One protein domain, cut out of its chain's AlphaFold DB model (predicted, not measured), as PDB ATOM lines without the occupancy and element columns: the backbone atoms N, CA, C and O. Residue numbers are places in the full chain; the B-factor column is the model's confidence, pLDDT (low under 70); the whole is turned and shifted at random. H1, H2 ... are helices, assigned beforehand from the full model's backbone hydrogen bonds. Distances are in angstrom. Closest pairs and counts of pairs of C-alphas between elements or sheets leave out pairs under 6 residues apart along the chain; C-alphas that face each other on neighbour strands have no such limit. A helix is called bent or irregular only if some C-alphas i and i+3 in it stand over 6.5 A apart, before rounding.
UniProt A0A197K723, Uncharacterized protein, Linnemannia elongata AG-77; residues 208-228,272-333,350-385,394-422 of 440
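Overview. This is residues 208 to 228, 272 to 333, 350 to 385 and 394 to 422 of the 440 residues of an uncharacterized protein of Linnemannia elongata AG-77 (UniProt A0A197K723). Helix H2 forms the core of an elongated all-helix body, with H1 and H4 on it as an up-and-down bundle of three in which each runs against the one before. The long, nearly straight H5 runs past another side of H2, and the shorter H6 and H7 each pack on both H2 and H5. The printed part has 148 residues, with seven named helices, H1 to H7 in chain order, and no named strand. It is compact, with a radius of gyration of the C-alphas of 16.2 A, and spans 55 by 34 by 28 A.

Arrangement. Begin with H1, residues 210 to 225, and H2, residues 275 to 292, the hub, touching five other helices. H1 and H2 touch, opposite ways at a shallow tilt of 23 degrees; their closest C-alphas, of Gly 217 and Ala 280, are 4.1 A apart. Next, H3, residues 295 to 298, touches H4, residues 300 to 323, only at the corner, closest at C-alphas 296 and 302, 6.1 A. H4 touches H2, opposite ways at a shallow tilt of 21 degrees, closest at Leu 281 and Leu 320, C-alphas 5.8 A apart. H1 and H4 are close but not clearly touching, 7.7 A between C-alphas 214 and 313. H5, residues 350 to 384, was assigned as one helix by its hydrogen bonds but is bent: C-alphas 365 and 368 are 6.5 A apart. Its arms, H5a, residues 350 to 365, and H5b, residues 368 to 384, stand at a shallow tilt of 20 degrees. H5b touches H2 with residues 369 to 373 alone, at a steep tilt of 50 degrees, closest at C-alphas 370 and 275, 6.7 A. H6, residues 395 to 406, touches H5b at a shallow tilt of 33 degrees, only just short of steep, closest at C-alphas 402 and 374, 6.8 A. H7, residues 411 to 417, is about perpendicular to H2 at 77 degrees and touches it, closest at C-alphas 412 and 289, 5.5 A. Every O i to N i+4 pair is within hydrogen-bond range in H2, H5a, H5b, H6 and H7; in H1 it is 10 of 12, in H4 18 of 20, and H3 is too short for such a pair.

Along the chain. Find C-alpha 210 at (278.310, 206.229, 404.272); from there H1 runs 23.0 A. H2 spans 25.9 A, H3 5.4 A. H4 spans 35.0 A, with a kink of 26 degrees near residue 307, and is irregular: C-alphas 301 and 304 are 7.3 A apart. H5a spans 22.3 A, H5b 24.2 A, H6 16.5 A. H7 spans 10.5 A, ending at C-alpha 417, (287.669, 197.687, 415.633).

Size, cuts and confidence. The two C-alphas farthest apart, of Pro 300 and Asn 384, are 55.9 A apart. Look for three cuts: residues 229 to 271, 334 to 349 and 386 to 393 are not printed, and the C-alpha gaps are 17.8 A, 16.7 A and 12.2 A. Of the links printed whole, H2 to H3, H3 to H4 and H6 to H7 are tight. The mean pLDDT of the printed part is 83.2; among the 25 residues under 70 are 329 to 333, 381 to 385 and 413 to 422.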
ATOM      1  N   GLY A 208     278.805 202.962 397.934       88.12
ATOM      2  CA  GLY A 208     279.855 203.548 398.785       88.12
ATOM      3  C   GLY A 208     279.455 204.737 399.665       88.12
ATOM      4  O   GLY A 208     280.316 205.314 400.320       88.12
ATOM      5  N   ASN A 209     278.187 205.161 399.686       92.06
ATOM      6  CA  ASN A 209     277.813 206.362 400.439       92.06
ATOM      7  C   ASN A 209     277.530 206.074 401.929       92.06
ATOM      8  O   ASN A 209     276.453 205.585 402.272       92.06
ATOM      9  N   TYR A 210     278.463 206.430 402.821       94.19
ATOM     10  CA  TYR A 210     278.310 206.229 404.272       94.19
ATOM     11  C   TYR A 210     277.093 206.962 404.859       94.19
ATOM     12  O   TYR A 210     276.412 206.427 405.734       94.19
ATOM     13  N   SER A 211     276.774 208.161 404.357       94.31
ATOM     14  CA  SER A 211     275.674 208.977 404.887       94.31
ATOM     15  C   SER A 211     274.302 208.314 404.691       94.31
ATOM     16  O   SER A 211     273.405 208.492 405.516       94.31
ATOM     17  N   ILE A 212     274.152 207.477 403.658       94.88
ATOM     18  CA  ILE A 212     272.922 206.713 403.396       94.88
ATOM     19  C   ILE A 212     272.783 205.581 404.394       94.88
ATOM     20  O   ILE A 212     271.718 205.428 404.981       94.88
ATOM     21  N   TRP A 213     273.865 204.846 404.642       95.69
ATOM     22  CA  TRP A 213     273.899 203.805 405.668       95.69
ATOM     23  C   TRP A 213     273.597 204.359 407.059       95.69
ATOM     24  O   TRP A 213     272.776 203.790 407.775       95.69
ATOM     25  N   ARG A 214     274.183 205.511 407.405       96.31
ATOM     26  CA  ARG A 214     273.887 206.227 408.652       96.31
ATOM     27  C   ARG A 214     272.403 206.588 408.743       96.31
ATOM     28  O   ARG A 214     271.755 206.275 409.736       96.31
ATOM     29  N   THR A 215     271.853 207.209 407.697       96.38
ATOM     30  CA  THR A 215     270.443 207.640 407.671       96.38
ATOM     31  C   THR A 215     269.481 206.451 407.697       96.38
ATOM     32  O   THR A 215     268.448 206.517 408.355       96.38
ATOM     33  N   LEU A 216     269.823 205.346 407.030       96.69
ATOM     34  CA  LEU A 216     269.043 204.110 407.047       96.69
ATOM     35  C   LEU A 216     269.036 203.479 408.445       96.69
ATOM     36  O   LEU A 216     267.971 203.124 408.941       96.69
ATOM     37  N   GLY A 217     270.198 203.393 409.100       96.44
ATOM     38  CA  GLY A 217     270.303 202.895 410.473       96.44
ATOM     39  C   GLY A 217     269.507 203.743 411.463       96.44
ATOM     40  O   GLY A 217     268.770 203.205 412.286       96.44
ATOM     41  N   GLU A 218     269.580 205.067 411.331       96.19
ATOM     42  CA  GLU A 218     268.809 205.995 412.159       96.19
ATOM     43  C   GLU A 218     267.298 205.889 411.895       96.19
ATOM     44  O   GLU A 218     266.520 205.851 412.842       96.19
ATOM     45  N   CYS A 219     266.876 205.758 410.634       96.25
ATOM     46  CA  CYS A 219     265.476 205.531 410.264       96.25
ATOM     47  C   CYS A 219     264.912 204.258 410.922       96.25
ATOM     48  O   CYS A 219     263.856 204.298 411.554       96.25
ATOM     49  N   LEU A 220     265.647 203.142 410.835       95.25
ATOM     50  CA  LEU A 220     265.267 201.871 411.460       95.25
ATOM     51  C   LEU A 220     265.257 201.960 412.992       95.25
ATOM     52  O   LEU A 220     264.404 201.371 413.645       95.25
ATOM     53  N   ARG A 221     266.184 202.710 413.587       94.88
ATOM     54  CA  ARG A 221     266.200 202.938 415.036       94.88
ATOM     55  C   ARG A 221     265.011 203.787 415.487       94.88
ATOM     56  O   ARG A 221     264.400 203.496 416.508       94.88
ATOM     57  N   GLN A 222     264.665 204.836 414.745       94.44
ATOM     58  CA  GLN A 222     263.532 205.693 415.088       94.44
ATOM     59  C   GLN A 222     262.198 204.953 414.960       94.44
ATOM     60  O   GLN A 222     261.323 205.156 415.805       94.44
ATOM     61  N   SER A 223     262.070 204.041 413.990       93.50
ATOM     62  CA  SER A 223     260.846 203.253 413.802       93.50
ATOM     63  C   SER A 223     260.512 202.349 414.994       93.50
ATOM     64  O   SER A 223     259.339 202.062 415.219       93.50
ATOM     65  N   THR A 224     261.500 201.946 415.805       91.19
ATOM     66  CA  THR A 224     261.250 201.175 417.038       91.19
ATOM     67  C   THR A 224     260.869 202.050 418.230       91.19
ATOM     68  O   THR A 224     260.192 201.578 419.142       91.19
ATOM     69  N   THR A 225     261.293 203.317 418.233       90.38
ATOM     70  CA  THR A 225     260.975 204.286 419.297       90.38
ATOM     71  C   THR A 225     259.654 205.013 419.084       90.38
ATOM     72  O   THR A 225     259.061 205.494 420.052       90.38
ATOM     73  N   ALA A 226     259.187 205.096 417.836       86.50
ATOM     74  CA  ALA A 226     257.886 205.646 417.499       86.50
ATOM     75  C   ALA A 226     256.805 204.720 418.073       86.50
ATOM     76  O   ALA A 226     256.431 203.711 417.480       86.50
ATOM     77  N   SER A 227     256.367 205.037 419.293       63.31
ATOM     78  CA  SER A 227     255.334 204.292 420.007       63.31
ATOM     79  C   SER A 227     254.103 204.109 419.106       63.31
ATOM     80  O   SER A 227     253.656 205.087 418.500       63.31
ATOM     81  N   PRO A 228     253.509 202.903 419.031       56.59
ATOM     82  CA  PRO A 228     252.384 202.585 418.147       56.59
ATOM     83  C   PRO A 228     251.055 203.256 418.545       56.59
ATOM     84  O   PRO A 228     249.984 202.789 418.174       56.59
ATOM     85  N   LYS A 272     263.837 191.530 424.621       70.69
ATOM     86  CA  LYS A 272     264.609 190.839 423.587       70.69
ATOM     87  C   LYS A 272     264.813 191.802 422.416       70.69
ATOM     88  O   LYS A 272     263.835 192.438 422.010       70.69
ATOM     89  N   PRO A 273     266.031 191.905 421.863       76.00
ATOM     90  CA  PRO A 273     266.263 192.797 420.744       76.00
ATOM     91  C   PRO A 273     265.372 192.406 419.578       76.00
ATOM     92  O   PRO A 273     265.313 191.245 419.170       76.00
ATOM     93  N   THR A 274     264.641 193.387 419.059       85.50
ATOM     94  CA  THR A 274     263.871 193.187 417.834       85.50
ATOM     95  C   THR A 274     264.831 193.139 416.650       85.50
ATOM     96  O   THR A 274     265.892 193.763 416.664       85.50
ATOM     97  N   VAL A 275     264.448 192.428 415.591       86.94
ATOM     98  CA  VAL A 275     265.256 192.332 414.366       86.94
ATOM     99  C   VAL A 275     265.556 193.710 413.770       86.94
ATOM    100  O   VAL A 275     266.634 193.928 413.228       86.94
ATOM    101  N   VAL A 276     264.653 194.675 413.944       90.00
ATOM    102  CA  VAL A 276     264.853 196.057 413.494       90.00
ATOM    103  C   VAL A 276     266.068 196.708 414.172       90.00
ATOM    104  O   VAL A 276     266.853 197.360 413.488       90.00
ATOM    105  N   HIS A 277     266.295 196.475 415.472       91.88
ATOM    106  CA  HIS A 277     267.493 196.976 416.162       91.88
ATOM    107  C   HIS A 277     268.776 196.329 415.628       91.88
ATOM    108  O   HIS A 277     269.785 197.013 415.469       91.88
ATOM    109  N   ILE A 278     268.725 195.034 415.299       91.00
ATOM    110  CA  ILE A 278     269.848 194.304 414.693       91.00
ATOM    111  C   ILE A 278     270.182 194.902 413.319       91.00
ATOM    112  O   ILE A 278     271.341 195.203 413.042       91.00
ATOM    113  N   LEU A 279     269.177 195.150 412.475       91.75
ATOM    114  CA  LEU A 279     269.373 195.765 411.157       91.75
ATOM    115  C   LEU A 279     269.881 197.206 411.258       91.75
ATOM    116  O   LEU A 279     270.766 197.594 410.493       91.75
ATOM    117  N   ALA A 280     269.363 197.983 412.213       95.00
ATOM    118  CA  ALA A 280     269.865 199.321 412.500       95.00
ATOM    119  C   ALA A 280     271.354 199.272 412.874       95.00
ATOM    120  O   ALA A 280     272.151 200.010 412.296       95.00
ATOM    121  N   LEU A 281     271.747 198.352 413.765       93.88
ATOM    122  CA  LEU A 281     273.142 198.158 414.163       93.88
ATOM    123  C   LEU A 281     274.028 197.795 412.966       93.88
ATOM    124  O   LEU A 281     275.078 198.408 412.780       93.88
ATOM    125  N   MET A 282     273.590 196.864 412.114       93.25
ATOM    126  CA  MET A 282     274.321 196.502 410.894       93.25
ATOM    127  C   MET A 282     274.529 197.712 409.971       93.25
ATOM    128  O   MET A 282     275.624 197.908 409.443       93.25
ATOM    129  N   CYS A 283     273.512 198.565 409.810       95.44
ATOM    130  CA  CYS A 283     273.623 199.778 409.000       95.44
ATOM    131  C   CYS A 283     274.629 200.782 409.585       95.44
ATOM    132  O   CYS A 283     275.442 201.329 408.841       95.44
ATOM    133  N   ILE A 284     274.615 200.998 410.906       96.25
ATOM    134  CA  ILE A 284     275.565 201.892 411.588       96.25
ATOM    135  C   ILE A 284     276.998 201.360 411.492       96.25
ATOM    136  O   ILE A 284     277.910 202.114 411.150       96.25
ATOM    137  N   LEU A 285     277.208 200.057 411.699       92.75
ATOM    138  CA  LEU A 285     278.520 199.423 411.533       92.75
ATOM    139  C   LEU A 285     279.036 199.569 410.096       92.75
ATOM    140  O   LEU A 285     280.203 199.908 409.888       92.75
ATOM    141  N   ARG A 286     278.163 199.408 409.093       93.25
ATOM    142  CA  ARG A 286     278.523 199.627 407.686       93.25
ATOM    143  C   ARG A 286     278.859 201.089 407.392       93.25
ATOM    144  O   ARG A 286     279.841 201.344 406.697       93.25
ATOM    145  N   ALA A 287     278.091 202.042 407.923       95.12
ATOM    146  CA  ALA A 287     278.379 203.470 407.783       95.12
ATOM    147  C   ALA A 287     279.761 203.813 408.352       95.12
ATOM    148  O   ALA A 287     280.570 204.462 407.691       95.12
ATOM    149  N   ARG A 288     280.056 203.300 409.547       93.38
ATOM    150  CA  ARG A 288     281.334 203.470 410.235       93.38
ATOM    151  C   ARG A 288     282.504 202.891 409.446       93.38
ATOM    152  O   ARG A 288     283.514 203.566 409.269       93.38
ATOM    153  N   TYR A 289     282.354 201.675 408.923       91.81
ATOM    154  CA  TYR A 289     283.342 201.056 408.041       91.81
ATOM    155  C   TYR A 289     283.641 201.929 406.818       91.81
ATOM    156  O   TYR A 289     284.799 202.257 406.567       91.81
ATOM    157  N   LEU A 290     282.599 202.360 406.093       92.12
ATOM    158  CA  LEU A 290     282.751 203.203 404.902       92.12
ATOM    159  C   LEU A 290     283.450 204.525 405.220       92.12
ATOM    160  O   LEU A 290     284.236 205.020 404.418       92.12
ATOM    161  N   MET A 291     283.173 205.087 406.392       93.00
ATOM    162  CA  MET A 291     283.809 206.311 406.844       93.00
ATOM    163  C   MET A 291     285.305 206.104 407.124       93.00
ATOM    164  O   MET A 291     286.111 206.916 406.680       93.00
ATOM    165  N   ARG A 292     285.700 204.993 407.759       90.25
ATOM    166  CA  ARG A 292     287.112 204.669 408.035       90.25
ATOM    167  C   ARG A 292     287.951 204.439 406.783       90.25
ATOM    168  O   ARG A 292     289.098 204.862 406.743       90.25
ATOM    169  N   ILE A 293     287.382 203.786 405.770       90.06
ATOM    170  CA  ILE A 293     288.079 203.567 404.491       90.06
ATOM    171  C   ILE A 293     288.036 204.798 403.575       90.06
ATOM    172  O   ILE A 293     288.624 204.786 402.496       90.06
ATOM    173  N   SER A 294     287.305 205.848 403.958       90.62
ATOM    174  CA  SER A 294     287.229 207.066 403.161       90.62
ATOM    175  C   SER A 294     288.517 207.880 403.271       90.62
ATOM    176  O   SER A 294     289.203 207.882 404.294       90.62
ATOM    177  N   THR A 295     288.800 208.671 402.239       91.50
ATOM    178  CA  THR A 295     289.937 209.601 402.232       91.50
ATOM    179  C   THR A 295     289.819 210.703 403.286       91.50
ATOM    180  O   THR A 295     290.808 211.367 403.579       91.50
ATOM    181  N   TRP A 296     288.644 210.903 403.900       88.50
ATOM    182  CA  TRP A 296     288.437 211.946 404.911       88.50
ATOM    183  C   TRP A 296     289.316 211.743 406.143       88.50
ATOM    184  O   TRP A 296     289.763 212.726 406.720       88.50
ATOM    185  N   ALA A 297     289.622 210.490 406.488       86.12
ATOM    186  CA  ALA A 297     290.514 210.150 407.594       86.12
ATOM    187  C   ALA A 297     291.972 210.604 407.370       86.12
ATOM    188  O   ALA A 297     292.775 210.582 408.297       86.12
ATOM    189  N   GLN A 298     292.335 210.970 406.136       90.69
ATOM    190  CA  GLN A 298     293.698 211.344 405.751       90.69
ATOM    191  C   GLN A 298     293.848 212.848 405.484       90.69
ATOM    192  O   GLN A 298     294.960 213.330 405.276       90.69
ATOM    193  N   VAL A 299     292.745 213.605 405.464       94.25
ATOM    194  CA  VAL A 299     292.722 215.004 405.024       94.25
ATOM    195  C   VAL A 299     292.699 215.946 406.240       94.25
ATOM    196  O   VAL A 299     291.668 216.035 406.910       94.25
ATOM    197  N   PRO A 300     293.772 216.725 406.510       93.75
ATOM    198  CA  PRO A 300     293.893 217.497 407.753       93.75
ATOM    199  C   PRO A 300     292.769 218.511 407.995       93.75
ATOM    200  O   PRO A 300     292.280 218.629 409.115       93.75
ATOM    201  N   TYR A 301     292.310 219.217 406.954       95.44
ATOM    202  CA  TYR A 301     291.235 220.209 407.101       95.44
ATOM    203  C   TYR A 301     289.861 219.573 407.375       95.44
ATOM    204  O   TYR A 301     288.960 220.247 407.866       95.44
ATOM    205  N   ALA A 302     289.683 218.287 407.048       93.56
ATOM    206  CA  ALA A 302     288.440 217.549 407.263       93.56
ATOM    207  C   ALA A 302     288.449 216.749 408.578       93.56
ATOM    208  O   ALA A 302     287.398 216.247 408.978       93.56
ATOM    209  N   GLN A 303     289.599 216.660 409.259       92.25
ATOM    210  CA  GLN A 303     289.797 215.802 410.427       92.25
ATOM    211  C   GLN A 303     288.802 216.108 411.551       92.25
ATOM    212  O   GLN A 303     288.137 215.202 412.034       92.25
ATOM    213  N   ALA A 304     288.610 217.384 411.898       94.56
ATOM    214  CA  ALA A 304     287.682 217.772 412.964       94.56
ATOM    215  C   ALA A 304     286.238 217.318 412.684       94.56
ATOM    216  O   ALA A 304     285.530 216.847 413.573       94.56
ATOM    217  N   ARG A 305     285.799 217.421 411.423       94.31
ATOM    218  CA  ARG A 305     284.476 216.952 411.006       94.31
ATOM    219  C   ARG A 305     284.401 215.429 410.997       94.31
ATOM    220  O   ARG A 305     283.387 214.881 411.415       94.31
ATOM    221  N   TYR A 306     285.448 214.762 410.517       94.88
ATOM    222  CA  TYR A 306     285.556 213.310 410.552       94.88
ATOM    223  C   TYR A 306     285.463 212.785 411.992       94.88
ATOM    224  O   TYR A 306     284.657 211.901 412.260       94.88
ATOM    225  N   ASP A 307     286.200 213.367 412.933       93.88
ATOM    226  CA  ASP A 307     286.191 212.938 414.334       93.88
ATOM    227  C   ASP A 307     284.803 213.114 414.964       93.88
ATOM    228  O   ASP A 307     284.299 212.198 415.615       93.88
ATOM    229  N   ASN A 308     284.140 214.247 414.706       95.56
ATOM    230  CA  ASN A 308     282.778 214.496 415.183       95.56
ATOM    231  C   ASN A 308     281.773 213.475 414.622       95.56
ATOM    232  O   ASN A 308     281.030 212.834 415.361       95.56
ATOM    233  N   GLU A 309     281.765 213.288 413.303       95.81
ATOM    234  CA  GLU A 309     280.862 212.348 412.635       95.81
ATOM    235  C   GLU A 309     281.105 210.899 413.101       95.81
ATOM    236  O   GLU A 309     280.145 210.153 413.305       95.81
ATOM    237  N   MET A 310     282.369 210.525 413.335       94.62
ATOM    238  CA  MET A 310     282.764 209.210 413.843       94.62
ATOM    239  C   MET A 310     282.311 209.013 415.291       94.62
ATOM    240  O   MET A 310     281.771 207.954 415.607       94.62
ATOM    241  N   SER A 311     282.455 210.035 416.143       95.00
ATOM    242  CA  SER A 311     281.957 210.018 417.524       95.00
ATOM    243  C   SER A 311     280.454 209.759 417.566       95.00
ATOM    244  O   SER A 311     279.999 208.892 418.306       95.00
ATOM    245  N   ILE A 312     279.678 210.431 416.706       95.62
ATOM    246  CA  ILE A 312     278.224 210.221 416.649       95.62
ATOM    247  C   ILE A 312     277.887 208.783 416.223       95.62
ATOM    248  O   ILE A 312     276.993 208.159 416.796       95.62
ATOM    249  N   LEU A 313     278.601 208.228 415.236       95.00
ATOM    250  CA  LEU A 313     278.414 206.829 414.835       95.00
ATOM    251  C   LEU A 313     278.777 205.860 415.968       95.00
ATOM    252  O   LEU A 313     278.080 204.864 416.151       95.00
ATOM    253  N   ASP A 314     279.832 206.144 416.732       93.06
ATOM    254  CA  ASP A 314     280.247 205.335 417.879       93.06
ATOM    255  C   ASP A 314     279.227 205.385 419.025       93.06
ATOM    256  O   ASP A 314     278.892 204.343 419.589       93.06
ATOM    257  N   GLU A 315     278.652 206.551 419.319       94.06
ATOM    258  CA  GLU A 315     277.564 206.688 420.292       94.06
ATOM    259  C   GLU A 315     276.326 205.880 419.877       94.06
ATOM    260  O   GLU A 315     275.766 205.126 420.682       94.06
ATOM    261  N   GLN A 316     275.923 205.980 418.605       95.38
ATOM    262  CA  GLN A 316     274.809 205.205 418.052       95.38
ATOM    263  C   GLN A 316     275.085 203.698 418.096       95.38
ATOM    264  O   GLN A 316     274.197 202.915 418.451       95.38
ATOM    265  N   ARG A 317     276.317 203.292 417.770       93.88
ATOM    266  CA  ARG A 317     276.780 201.902 417.819       93.88
ATOM    267  C   ARG A 317     276.658 201.337 419.231       93.88
ATOM    268  O   ARG A 317     275.960 200.346 419.414       93.88
ATOM    269  N   VAL A 318     277.248 202.003 420.226       91.81
ATOM    270  CA  VAL A 318     277.226 201.571 421.636       91.81
ATOM    271  C   VAL A 318     275.795 201.498 422.175       91.81
ATOM    272  O   VAL A 318     275.438 200.566 422.901       91.81
ATOM    273  N   ALA A 319     274.937 202.457 421.813       93.19
ATOM    274  CA  ALA A 319     273.532 202.433 422.208       93.19
ATOM    275  C   ALA A 319     272.795 201.203 421.644       93.19
ATOM    276  O   ALA A 319     272.076 200.524 422.379       93.19
ATOM    277  N   LEU A 320     272.993 200.894 420.359       92.81
ATOM    278  CA  LEU A 320     272.372 199.747 419.694       92.81
ATOM    279  C   LEU A 320     272.953 198.406 420.162       92.81
ATOM    280  O   LEU A 320     272.192 197.460 420.354       92.81
ATOM    281  N   GLU A 321     274.259 198.328 420.406       91.06
ATOM    282  CA  GLU A 321     274.936 197.170 421.004       91.06
ATOM    283  C   GLU A 321     274.322 196.816 422.361       91.06
ATOM    284  O   GLU A 321     273.919 195.672 422.581       91.06
ATOM    285  N   ARG A 322     274.132 197.814 423.235       91.19
ATOM    286  CA  ARG A 322     273.479 197.627 424.538       91.19
ATOM    287  C   ARG A 322     272.055 197.091 424.398       91.19
ATOM    288  O   ARG A 322     271.684 196.166 425.117       91.19
ATOM    289  N   ILE A 323     271.268 197.633 423.463       90.44
ATOM    290  CA  ILE A 323     269.902 197.152 423.180       90.44
ATOM    291  C   ILE A 323     269.929 195.711 422.649       90.44
ATOM    292  O   ILE A 323     269.070 194.903 422.998       90.44
ATOM    293  N   CYS A 324     270.939 195.368 421.847       88.44
ATOM    294  CA  CYS A 324     271.149 194.028 421.307       88.44
ATOM    295  C   CYS A 324     271.743 193.029 422.313       88.44
ATOM    296  O   CYS A 324     271.890 191.855 421.978       88.44
ATOM    297  N   GLY A 325     272.067 193.455 423.540       87.25
ATOM    298  CA  GLY A 325     272.738 192.610 424.531       87.25
ATOM    299  C   GLY A 325     274.185 192.261 424.153       87.25
ATOM    300  O   GLY A 325     274.712 191.236 424.585       87.25
ATOM    301  N   LEU A 326     274.817 193.092 423.324       82.50
ATOM    302  CA  LEU A 326     276.219 193.006 422.928       82.50
ATOM    303  C   LEU A 326     277.036 193.922 423.842       82.50
ATOM    304  O   LEU A 326     277.372 195.037 423.471       82.50
ATOM    305  N   ASP A 327     277.332 193.499 425.066       73.94
ATOM    306  CA  ASP A 327     278.211 194.295 425.932       73.94
ATOM    307  C   ASP A 327     279.687 193.984 425.633       73.94
ATOM    308  O   ASP A 327     280.350 193.233 426.349       73.94
ATOM    309  N   LEU A 328     280.180 194.492 424.499       70.06
ATOM    310  CA  LEU A 328     281.546 194.233 424.028       70.06
ATOM    311  C   LEU A 328     282.591 195.047 424.808       70.06
ATOM    312  O   LEU A 328     283.715 194.579 425.019       70.06
ATOM    313  N   ASP A 329     282.221 196.240 425.283       67.62
ATOM    314  CA  ASP A 329     283.139 197.168 425.950       67.62
ATOM    315  C   ASP A 329     283.323 196.887 427.453       67.62
ATOM    316  O   ASP A 329     284.378 197.230 427.999       67.62
ATOM    317  N   ALA A 330     282.399 196.174 428.117       65.75
ATOM    318  CA  ALA A 330     282.586 195.732 429.508       65.75
ATOM    319  C   ALA A 330     283.861 194.893 429.720       65.75
ATOM    320  O   ALA A 330     284.420 194.848 430.818       65.75
ATOM    321  N   THR A 331     284.377 194.260 428.661       59.59
ATOM    322  CA  THR A 331     285.620 193.482 428.740       59.59
ATOM    323  C   THR A 331     286.885 194.346 428.817       59.59
ATOM    324  O   THR A 331     287.880 193.896 429.382       59.59
ATOM    325  N   LYS A 332     286.871 195.591 428.317       63.53
ATOM    326  CA  LYS A 332     288.065 196.462 428.292       63.53
ATOM    327  C   LYS A 332     288.329 197.174 429.619       63.53
ATOM    328  O   LYS A 332     289.481 197.434 429.952       63.53
ATOM    329  N   THR A 333     287.292 197.476 430.399       56.25
ATOM    330  CA  THR A 333     287.419 198.268 431.638       56.25
ATOM    331  C   THR A 333     288.055 197.504 432.803       56.25
ATOM    332  O   THR A 333     288.478 198.125 433.773       56.25
ATOM    333  N   ASP A 350     297.748 188.441 420.763       78.38
ATOM    334  CA  ASP A 350     296.588 188.460 421.653       78.38
ATOM    335  C   ASP A 350     295.526 189.462 421.175       78.38
ATOM    336  O   ASP A 350     294.335 189.155 421.243       78.38
ATOM    337  N   GLU A 351     295.941 190.591 420.593       76.81
ATOM    338  CA  GLU A 351     295.041 191.551 419.945       76.81
ATOM    339  C   GLU A 351     294.300 190.920 418.753       76.81
ATOM    340  O   GLU A 351     293.069 190.962 418.710       76.81
ATOM    341  N   GLN A 352     295.009 190.215 417.861       75.12
ATOM    342  CA  GLN A 352     294.389 189.485 416.741       75.12
ATOM    343  C   GLN A 352     293.393 188.414 417.209       75.12
ATOM    344  O   GLN A 352     292.309 188.267 416.644       75.12
ATOM    345  N   ARG A 353     293.726 187.657 418.265       81.38
ATOM    346  CA  ARG A 353     292.804 186.662 418.839       81.38
ATOM    347  C   ARG A 353     291.570 187.313 419.451       81.38
ATOM    348  O   ARG A 353     290.488 186.730 419.391       81.38
ATOM    349  N   GLN A 354     291.722 188.481 420.071       77.50
ATOM    350  CA  GLN A 354     290.606 189.219 420.649       77.50
ATOM    351  C   GLN A 354     289.680 189.767 419.558       77.50
ATOM    352  O   GLN A 354     288.464 189.635 419.685       77.50
ATOM    353  N   GLU A 355     290.243 190.307 418.477       74.94
ATOM    354  CA  GLU A 355     289.500 190.746 417.291       74.94
ATOM    355  C   GLU A 355     288.731 189.579 416.652       74.94
ATOM    356  O   GLU A 355     287.528 189.680 416.411       74.94
ATOM    357  N   GLN A 356     289.376 188.420 416.479       75.56
ATOM    358  CA  GLN A 356     288.721 187.231 415.932       75.56
ATOM    359  C   GLN A 356     287.548 186.747 416.800       75.56
ATOM    360  O   GLN A 356     286.478 186.450 416.272       75.56
ATOM    361  N   ARG A 357     287.700 186.708 418.131       82.75
ATOM    362  CA  ARG A 357     286.588 186.330 419.025       82.75
ATOM    363  C   ARG A 357     285.410 187.291 418.914       82.75
ATOM    364  O   ARG A 357     284.266 186.855 418.959       82.75
ATOM    365  N   ARG A 358     285.667 188.590 418.754       73.62
ATOM    366  CA  ARG A 358     284.594 189.572 418.568       73.62
ATOM    367  C   ARG A 358     283.897 189.406 417.228       73.62
ATOM    368  O   ARG A 358     282.673 189.442 417.198       73.62
ATOM    369  N   LEU A 359     284.640 189.153 416.149       75.19
ATOM    370  CA  LEU A 359     284.068 188.805 414.845       75.19
ATOM    371  C   LEU A 359     283.116 187.610 414.950       75.19
ATOM    372  O   LEU A 359     281.996 187.663 414.442       75.19
ATOM    373  N   GLU A 360     283.538 186.562 415.657       80.00
ATOM    374  CA  GLU A 360     282.709 185.387 415.930       80.00
ATOM    375  C   GLU A 360     281.465 185.744 416.760       80.00
ATOM    376  O   GLU A 360     280.367 185.275 416.456       80.00
ATOM    377  N   GLU A 361     281.591 186.618 417.765       82.94
ATOM    378  CA  GLU A 361     280.447 187.103 418.542       82.94
ATOM    379  C   GLU A 361     279.464 187.940 417.711       82.94
ATOM    380  O   GLU A 361     278.254 187.757 417.855       82.94
ATOM    381  N   TYR A 362     279.944 188.819 416.829       79.50
ATOM    382  CA  TYR A 362     279.101 189.582 415.907       79.50
ATOM    383  C   TYR A 362     278.372 188.667 414.929       79.50
ATOM    384  O   TYR A 362     277.159 188.798 414.749       79.50
ATOM    385  N   GLU A 363     279.082 187.714 414.324       84.19
ATOM    386  CA  GLU A 363     278.466 186.747 413.419       84.19
ATOM    387  C   GLU A 363     277.380 185.950 414.152       84.19
ATOM    388  O   GLU A 363     276.259 185.833 413.662       84.19
ATOM    389  N   LEU A 364     277.661 185.474 415.369       86.25
ATOM    390  CA  LEU A 364     276.731 184.652 416.142       86.25
ATOM    391  C   LEU A 364     275.519 185.435 416.673       86.25
ATOM    392  O   LEU A 364     274.410 184.899 416.686       86.25
ATOM    393  N   LYS A 365     275.716 186.670 417.152       82.44
ATOM    394  CA  LYS A 365     274.678 187.439 417.862       82.44
ATOM    395  C   LYS A 365     273.942 188.456 416.984       82.44
ATOM    396  O   LYS A 365     272.832 188.843 417.336       82.44
ATOM    397  N   VAL A 366     274.521 188.883 415.862       82.31
ATOM    398  CA  VAL A 366     273.936 189.903 414.965       82.31
ATOM    399  C   VAL A 366     273.577 189.286 413.619       82.31
ATOM    400  O   VAL A 366     272.412 189.284 413.220       82.31
ATOM    401  N   VAL A 367     274.563 188.703 412.935       81.31
ATOM    402  CA  VAL A 367     274.420 188.294 411.531       81.31
ATOM    403  C   VAL A 367     273.596 187.021 411.393       81.31
ATOM    404  O   VAL A 367     272.646 186.983 410.610       81.31
ATOM    405  N   ALA A 368     273.910 185.979 412.164       84.62
ATOM    406  CA  ALA A 368     273.198 184.708 412.118       84.62
ATOM    407  C   ALA A 368     271.707 184.863 412.481       84.62
ATOM    408  O   ALA A 368     270.877 184.331 411.739       84.62
ATOM    409  N   PRO A 369     271.312 185.636 413.516       82.50
ATOM    410  CA  PRO A 369     269.905 185.941 413.773       82.50
ATOM    411  C   PRO A 369     269.225 186.690 412.624       82.50
ATOM    412  O   PRO A 369     268.100 186.342 412.271       82.50
ATOM    413  N   ALA A 370     269.897 187.661 411.998       77.25
ATOM    414  CA  ALA A 370     269.349 188.378 410.846       77.25
ATOM    415  C   ALA A 370     269.160 187.456 409.624       77.25
ATOM    416  O   ALA A 370     268.104 187.478 408.991       77.25
ATOM    417  N   ARG A 371     270.135 186.582 409.323       85.12
ATOM    418  CA  ARG A 371     270.029 185.566 408.255       85.12
ATOM    419  C   ARG A 371     268.903 184.575 408.530       85.12
ATOM    420  O   ARG A 371     268.113 184.287 407.634       85.12
ATOM    421  N   LYS A 372     268.809 184.083 409.767       88.06
ATOM    422  CA  LYS A 372     267.742 183.174 410.191       88.06
ATOM    423  C   LYS A 372     266.374 183.833 410.039       88.06
ATOM    424  O   LYS A 372     265.463 183.211 409.514       88.06
ATOM    425  N   PHE A 373     266.244 185.098 410.430       79.38
ATOM    426  CA  PHE A 373     265.006 185.848 410.250       79.38
ATOM    427  C   PHE A 373     264.613 185.985 408.773       79.38
ATOM    428  O   PHE A 373     263.456 185.760 408.437       79.38
ATOM    429  N   ILE A 374     265.560 186.288 407.876       79.06
ATOM    430  CA  ILE A 374     265.292 186.303 406.425       79.06
ATOM    431  C   ILE A 374     264.815 184.941 405.945       79.06
ATOM    432  O   ILE A 374     263.855 184.872 405.182       79.06
ATOM    433  N   GLN A 375     265.479 183.868 406.371       86.38
ATOM    434  CA  GLN A 375     265.091 182.515 405.997       86.38
ATOM    435  C   GLN A 375     263.666 182.206 406.474       86.38
ATOM    436  O   GLN A 375     262.839 181.792 405.669       86.38
ATOM    437  N   GLU A 376     263.346 182.500 407.737       85.25
ATOM    438  CA  GLU A 376     262.003 182.324 408.296       85.25
ATOM    439  C   GLU A 376     260.953 183.173 407.551       85.25
ATOM    440  O   GLU A 376     259.855 182.688 407.278       85.25
ATOM    441  N   MET A 377     261.269 184.421 407.181       75.19
ATOM    442  CA  MET A 377     260.372 185.266 406.379       75.19
ATOM    443  C   MET A 377     260.179 184.727 404.960       75.19
ATOM    444  O   MET A 377     259.057 184.731 404.459       75.19
ATOM    445  N   SER A 378     261.243 184.237 404.324       81.50
ATOM    446  CA  SER A 378     261.199 183.640 402.987       81.50
ATOM    447  C   SER A 378     260.366 182.352 402.975       81.50
ATOM    448  O   SER A 378     259.505 182.176 402.116       81.50
ATOM    449  N   GLU A 379     260.535 181.489 403.981       85.81
ATOM    450  CA  GLU A 379     259.764 180.249 404.145       85.81
ATOM    451  C   GLU A 379     258.276 180.523 404.434       85.81
ATOM    452  O   GLU A 379     257.397 179.866 403.865       85.81
ATOM    453  N   ARG A 380     257.965 181.535 405.259       81.06
ATOM    454  CA  ARG A 380     256.580 181.997 405.484       81.06
ATOM    455  C   ARG A 380     255.969 182.610 404.225       81.06
ATOM    456  O   ARG A 380     254.811 182.342 403.915       81.06
ATOM    457  N   GLY A 381     256.744 183.406 403.491       69.31
ATOM    458  CA  GLY A 381     256.327 184.003 402.226       69.31
ATOM    459  C   GLY A 381     256.038 182.948 401.159       69.31
ATOM    460  O   GLY A 381     255.028 183.041 400.474       69.31
ATOM    461  N   ALA A 382     256.859 181.899 401.069       61.53
ATOM    462  CA  ALA A 382     256.687 180.816 400.101       61.53
ATOM    463  C   ALA A 382     255.465 179.925 400.383       61.53
ATOM    464  O   ALA A 382     254.910 179.334 399.458       61.53
ATOM    465  N   THR A 383     255.039 179.821 401.644       58.09
ATOM    466  CA  THR A 383     253.931 178.943 402.058       58.09
ATOM    467  C   THR A 383     252.570 179.639 402.094       58.09
ATOM    468  O   THR A 383     251.559 178.970 401.901       58.09
ATOM    469  N   ASN A 384     252.531 180.968 402.251       53.03
ATOM    470  CA  ASN A 384     251.288 181.748 402.324       53.03
ATOM    471  C   ASN A 384     250.934 182.521 401.039       53.03
ATOM    472  O   ASN A 384     249.934 183.230 401.021       53.03
ATOM    473  N   PHE A 385     251.699 182.393 399.949       40.81
ATOM    474  CA  PHE A 385     251.448 183.173 398.724       40.81
ATOM    475  C   PHE A 385     250.320 182.644 397.818       40.81
ATOM    476  O   PHE A 385     250.140 183.151 396.711       40.81
ATOM    477  N   SER A 394     253.703 193.643 403.520       60.94
ATOM    478  CA  SER A 394     254.251 194.414 402.410       60.94
ATOM    479  C   SER A 394     255.566 193.780 401.913       60.94
ATOM    480  O   SER A 394     256.473 193.551 402.719       60.94
ATOM    481  N   PRO A 395     255.732 193.519 400.601       72.44
ATOM    482  CA  PRO A 395     256.976 192.977 400.032       72.44
ATOM    483  C   PRO A 395     258.208 193.871 400.291       72.44
ATOM    484  O   PRO A 395     259.342 193.460 400.055       72.44
ATOM    485  N   PHE A 396     257.992 195.084 400.804       73.81
ATOM    486  CA  PHE A 396     259.012 196.082 401.099       73.81
ATOM    487  C   PHE A 396     259.889 195.718 402.300       73.81
ATOM    488  O   PHE A 396     261.095 195.961 402.259       73.81
ATOM    489  N   GLU A 397     259.319 195.121 403.352       78.81
ATOM    490  CA  GLU A 397     260.094 194.763 404.548       78.81
ATOM    491  C   GLU A 397     261.170 193.732 404.202       78.81
ATOM    492  O   GLU A 397     262.333 193.886 404.578       78.81
ATOM    493  N   LEU A 398     260.808 192.732 403.393       84.19
ATOM    494  CA  LEU A 398     261.746 191.728 402.903       84.19
ATOM    495  C   LEU A 398     262.851 192.362 402.047       84.19
ATOM    496  O   LEU A 398     264.010 192.001 402.216       84.19
ATOM    497  N   GLU A 399     262.524 193.341 401.194       90.06
ATOM    498  CA  GLU A 399     263.494 194.006 400.311       90.06
ATOM    499  C   GLU A 399     264.607 194.727 401.093       90.06
ATOM    500  O   GLU A 399     265.786 194.623 400.737       90.06
ATOM    501  N   VAL A 400     264.250 195.449 402.162       90.31
ATOM    502  CA  VAL A 400     265.216 196.176 403.006       90.31
ATOM    503  C   VAL A 400     266.080 195.198 403.796       90.31
ATOM    504  O   VAL A 400     267.306 195.320 403.793       90.31
ATOM    505  N   VAL A 401     265.455 194.212 404.444       89.38
ATOM    506  CA  VAL A 401     266.154 193.214 405.266       89.38
ATOM    507  C   VAL A 401     267.127 192.413 404.394       89.38
ATOM    508  O   VAL A 401     268.303 192.273 404.735       89.38
ATOM    509  N   GLU A 402     266.660 191.934 403.239       90.38
ATOM    510  CA  GLU A 402     267.465 191.189 402.276       90.38
ATOM    511  C   GLU A 402     268.651 192.019 401.783       90.38
ATOM    512  O   GLU A 402     269.772 191.514 401.747       90.38
ATOM    513  N   PHE A 403     268.434 193.293 401.445       92.94
ATOM    514  CA  PHE A 403     269.510 194.182 401.024       92.94
ATOM    515  C   PHE A 403     270.579 194.340 402.114       92.94
ATOM    516  O   PHE A 403     271.752 194.064 401.858       92.94
ATOM    517  N   VAL A 404     270.185 194.724 403.334       91.94
ATOM    518  CA  VAL A 404     271.125 194.964 404.443       91.94
ATOM    519  C   VAL A 404     271.945 193.709 404.740       91.94
ATOM    520  O   VAL A 404     273.169 193.783 404.814       91.94
ATOM    521  N   VAL A 405     271.307 192.539 404.827       89.12
ATOM    522  CA  VAL A 405     272.017 191.292 405.145       89.12
ATOM    523  C   VAL A 405     272.869 190.785 403.983       89.12
ATOM    524  O   VAL A 405     273.961 190.278 404.227       89.12
ATOM    525  N   LYS A 406     272.436 190.931 402.723       89.00
ATOM    526  CA  LYS A 406     273.266 190.542 401.566       89.00
ATOM    527  C   LYS A 406     274.510 191.408 401.426       89.00
ATOM    528  O   LYS A 406     275.560 190.903 401.055       89.00
ATOM    529  N   THR A 407     274.396 192.699 401.728       89.00
ATOM    530  CA  THR A 407     275.534 193.634 401.681       89.00
ATOM    531  C   THR A 407     276.450 193.554 402.901       89.00
ATOM    532  O   THR A 407     277.465 194.253 402.949       89.00
ATOM    533  N   TRP A 408     276.107 192.725 403.889       85.00
ATOM    534  CA  TRP A 408     276.946 192.519 405.053       85.00
ATOM    535  C   TRP A 408     278.197 191.724 404.685       85.00
ATOM    536  O   TRP A 408     278.124 190.557 404.297       85.00
ATOM    537  N   ASP A 409     279.347 192.370 404.846       79.50
ATOM    538  CA  ASP A 409     280.667 191.791 404.631       79.50
ATOM    539  C   ASP A 409     281.370 191.633 405.986       79.50
ATOM    540  O   ASP A 409     281.361 192.557 406.801       79.50
ATOM    541  N   ALA A 410     282.011 190.486 406.223       67.69
ATOM    542  CA  ALA A 410     282.809 190.232 407.423       67.69
ATOM    543  C   ALA A 410     283.925 191.280 407.614       67.69
ATOM    544  O   ALA A 410     284.301 191.588 408.746       67.69
ATOM    545  N   GLN A 411     284.401 191.897 406.525       68.44
ATOM    546  CA  GLN A 411     285.380 192.989 406.575       68.44
ATOM    547  C   GLN A 411     284.870 194.245 407.301       68.44
ATOM    548  O   GLN A 411     285.676 195.019 407.816       68.44
ATOM    549  N   VAL A 412     283.546 194.442 407.380       73.75
ATOM    550  CA  VAL A 412     282.927 195.586 408.073       73.75
ATOM    551  C   VAL A 412     283.276 195.585 409.552       73.75
ATOM    552  O   VAL A 412     283.535 196.642 410.117       73.75
ATOM    553  N   VAL A 413     283.305 194.408 410.173       66.94
ATOM    554  CA  VAL A 413     283.515 194.284 411.615       66.94
ATOM    555  C   VAL A 413     284.992 194.462 411.963       66.94
ATOM    556  O   VAL A 413     285.294 195.281 412.828       66.94
ATOM    557  N   ALA A 414     285.904 193.808 411.234       65.56
ATOM    558  CA  ALA A 414     287.349 193.858 411.496       65.56
ATOM    559  C   ALA A 414     287.886 195.301 411.448       65.56
ATOM    560  O   ALA A 414     288.427 195.842 412.413       65.56
ATOM    561  N   LEU A 415     287.594 196.009 410.353       65.12
ATOM    562  CA  LEU A 415     288.028 197.394 410.170       65.12
ATOM    563  C   LEU A 415     287.276 198.397 411.042       65.12
ATOM    564  O   LEU A 415     287.708 199.541 411.125       65.12
ATOM    565  N   SER A 416     286.174 198.018 411.691       59.03
ATOM    566  CA  SER A 416     285.509 198.867 412.683       59.03
ATOM    567  C   SER A 416     286.207 198.817 414.050       59.03
ATOM    568  O   SER A 416     286.014 199.700 414.883       59.03
ATOM    569  N   GLU A 417     287.064 197.839 414.311       59.97
ATOM    570  CA  GLU A 417     287.669 197.687 415.633       59.97
ATOM    571  C   GLU A 417     289.107 198.152 415.718       59.97
ATOM    572  O   GLU A 417     289.510 198.630 416.781       59.97
ATOM    573  N   SER A 418     289.849 198.094 414.612       58.28
ATOM    574  CA  SER A 418     291.199 198.634 414.564       58.28
ATOM    575  C   SER A 418     291.144 200.145 414.829       58.28
ATOM    576  O   SER A 418     290.819 200.964 413.976       58.28
ATOM    577  N   GLY A 419     291.393 200.540 416.081       55.06
ATOM    578  CA  GLY A 419     291.742 201.916 416.456       55.06
ATOM    579  C   GLY A 419     293.146 202.284 415.970       55.06
ATOM    580  O   GLY A 419     293.609 203.403 416.167       55.06
ATOM    581  N   VAL A 420     293.822 201.328 415.330       48.34
ATOM    582  CA  VAL A 420     295.076 201.523 414.636       48.34
ATOM    583  C   VAL A 420     294.788 202.434 413.455       48.34
ATOM    584  O   VAL A 420     294.231 202.018 412.440       48.34
ATOM    585  N   THR A 421     295.196 203.692 413.592       48.75
ATOM    586  CA  THR A 421     295.586 204.518 412.458       48.75
ATOM    587  C   THR A 421     296.641 203.727 411.698       48.75
ATOM    588  O   THR A 421     297.837 203.848 411.967       48.75
ATOM    589  N   ALA A 422     296.210 202.862 410.782       46.06
ATOM    590  CA  ALA A 422     297.051 202.386 409.712       46.06
ATOM    591  C   ALA A 422     297.368 203.642 408.904       46.06
ATOM    592  O   ALA A 422     296.677 203.992 407.950       46.06
TER     593      ALA A 422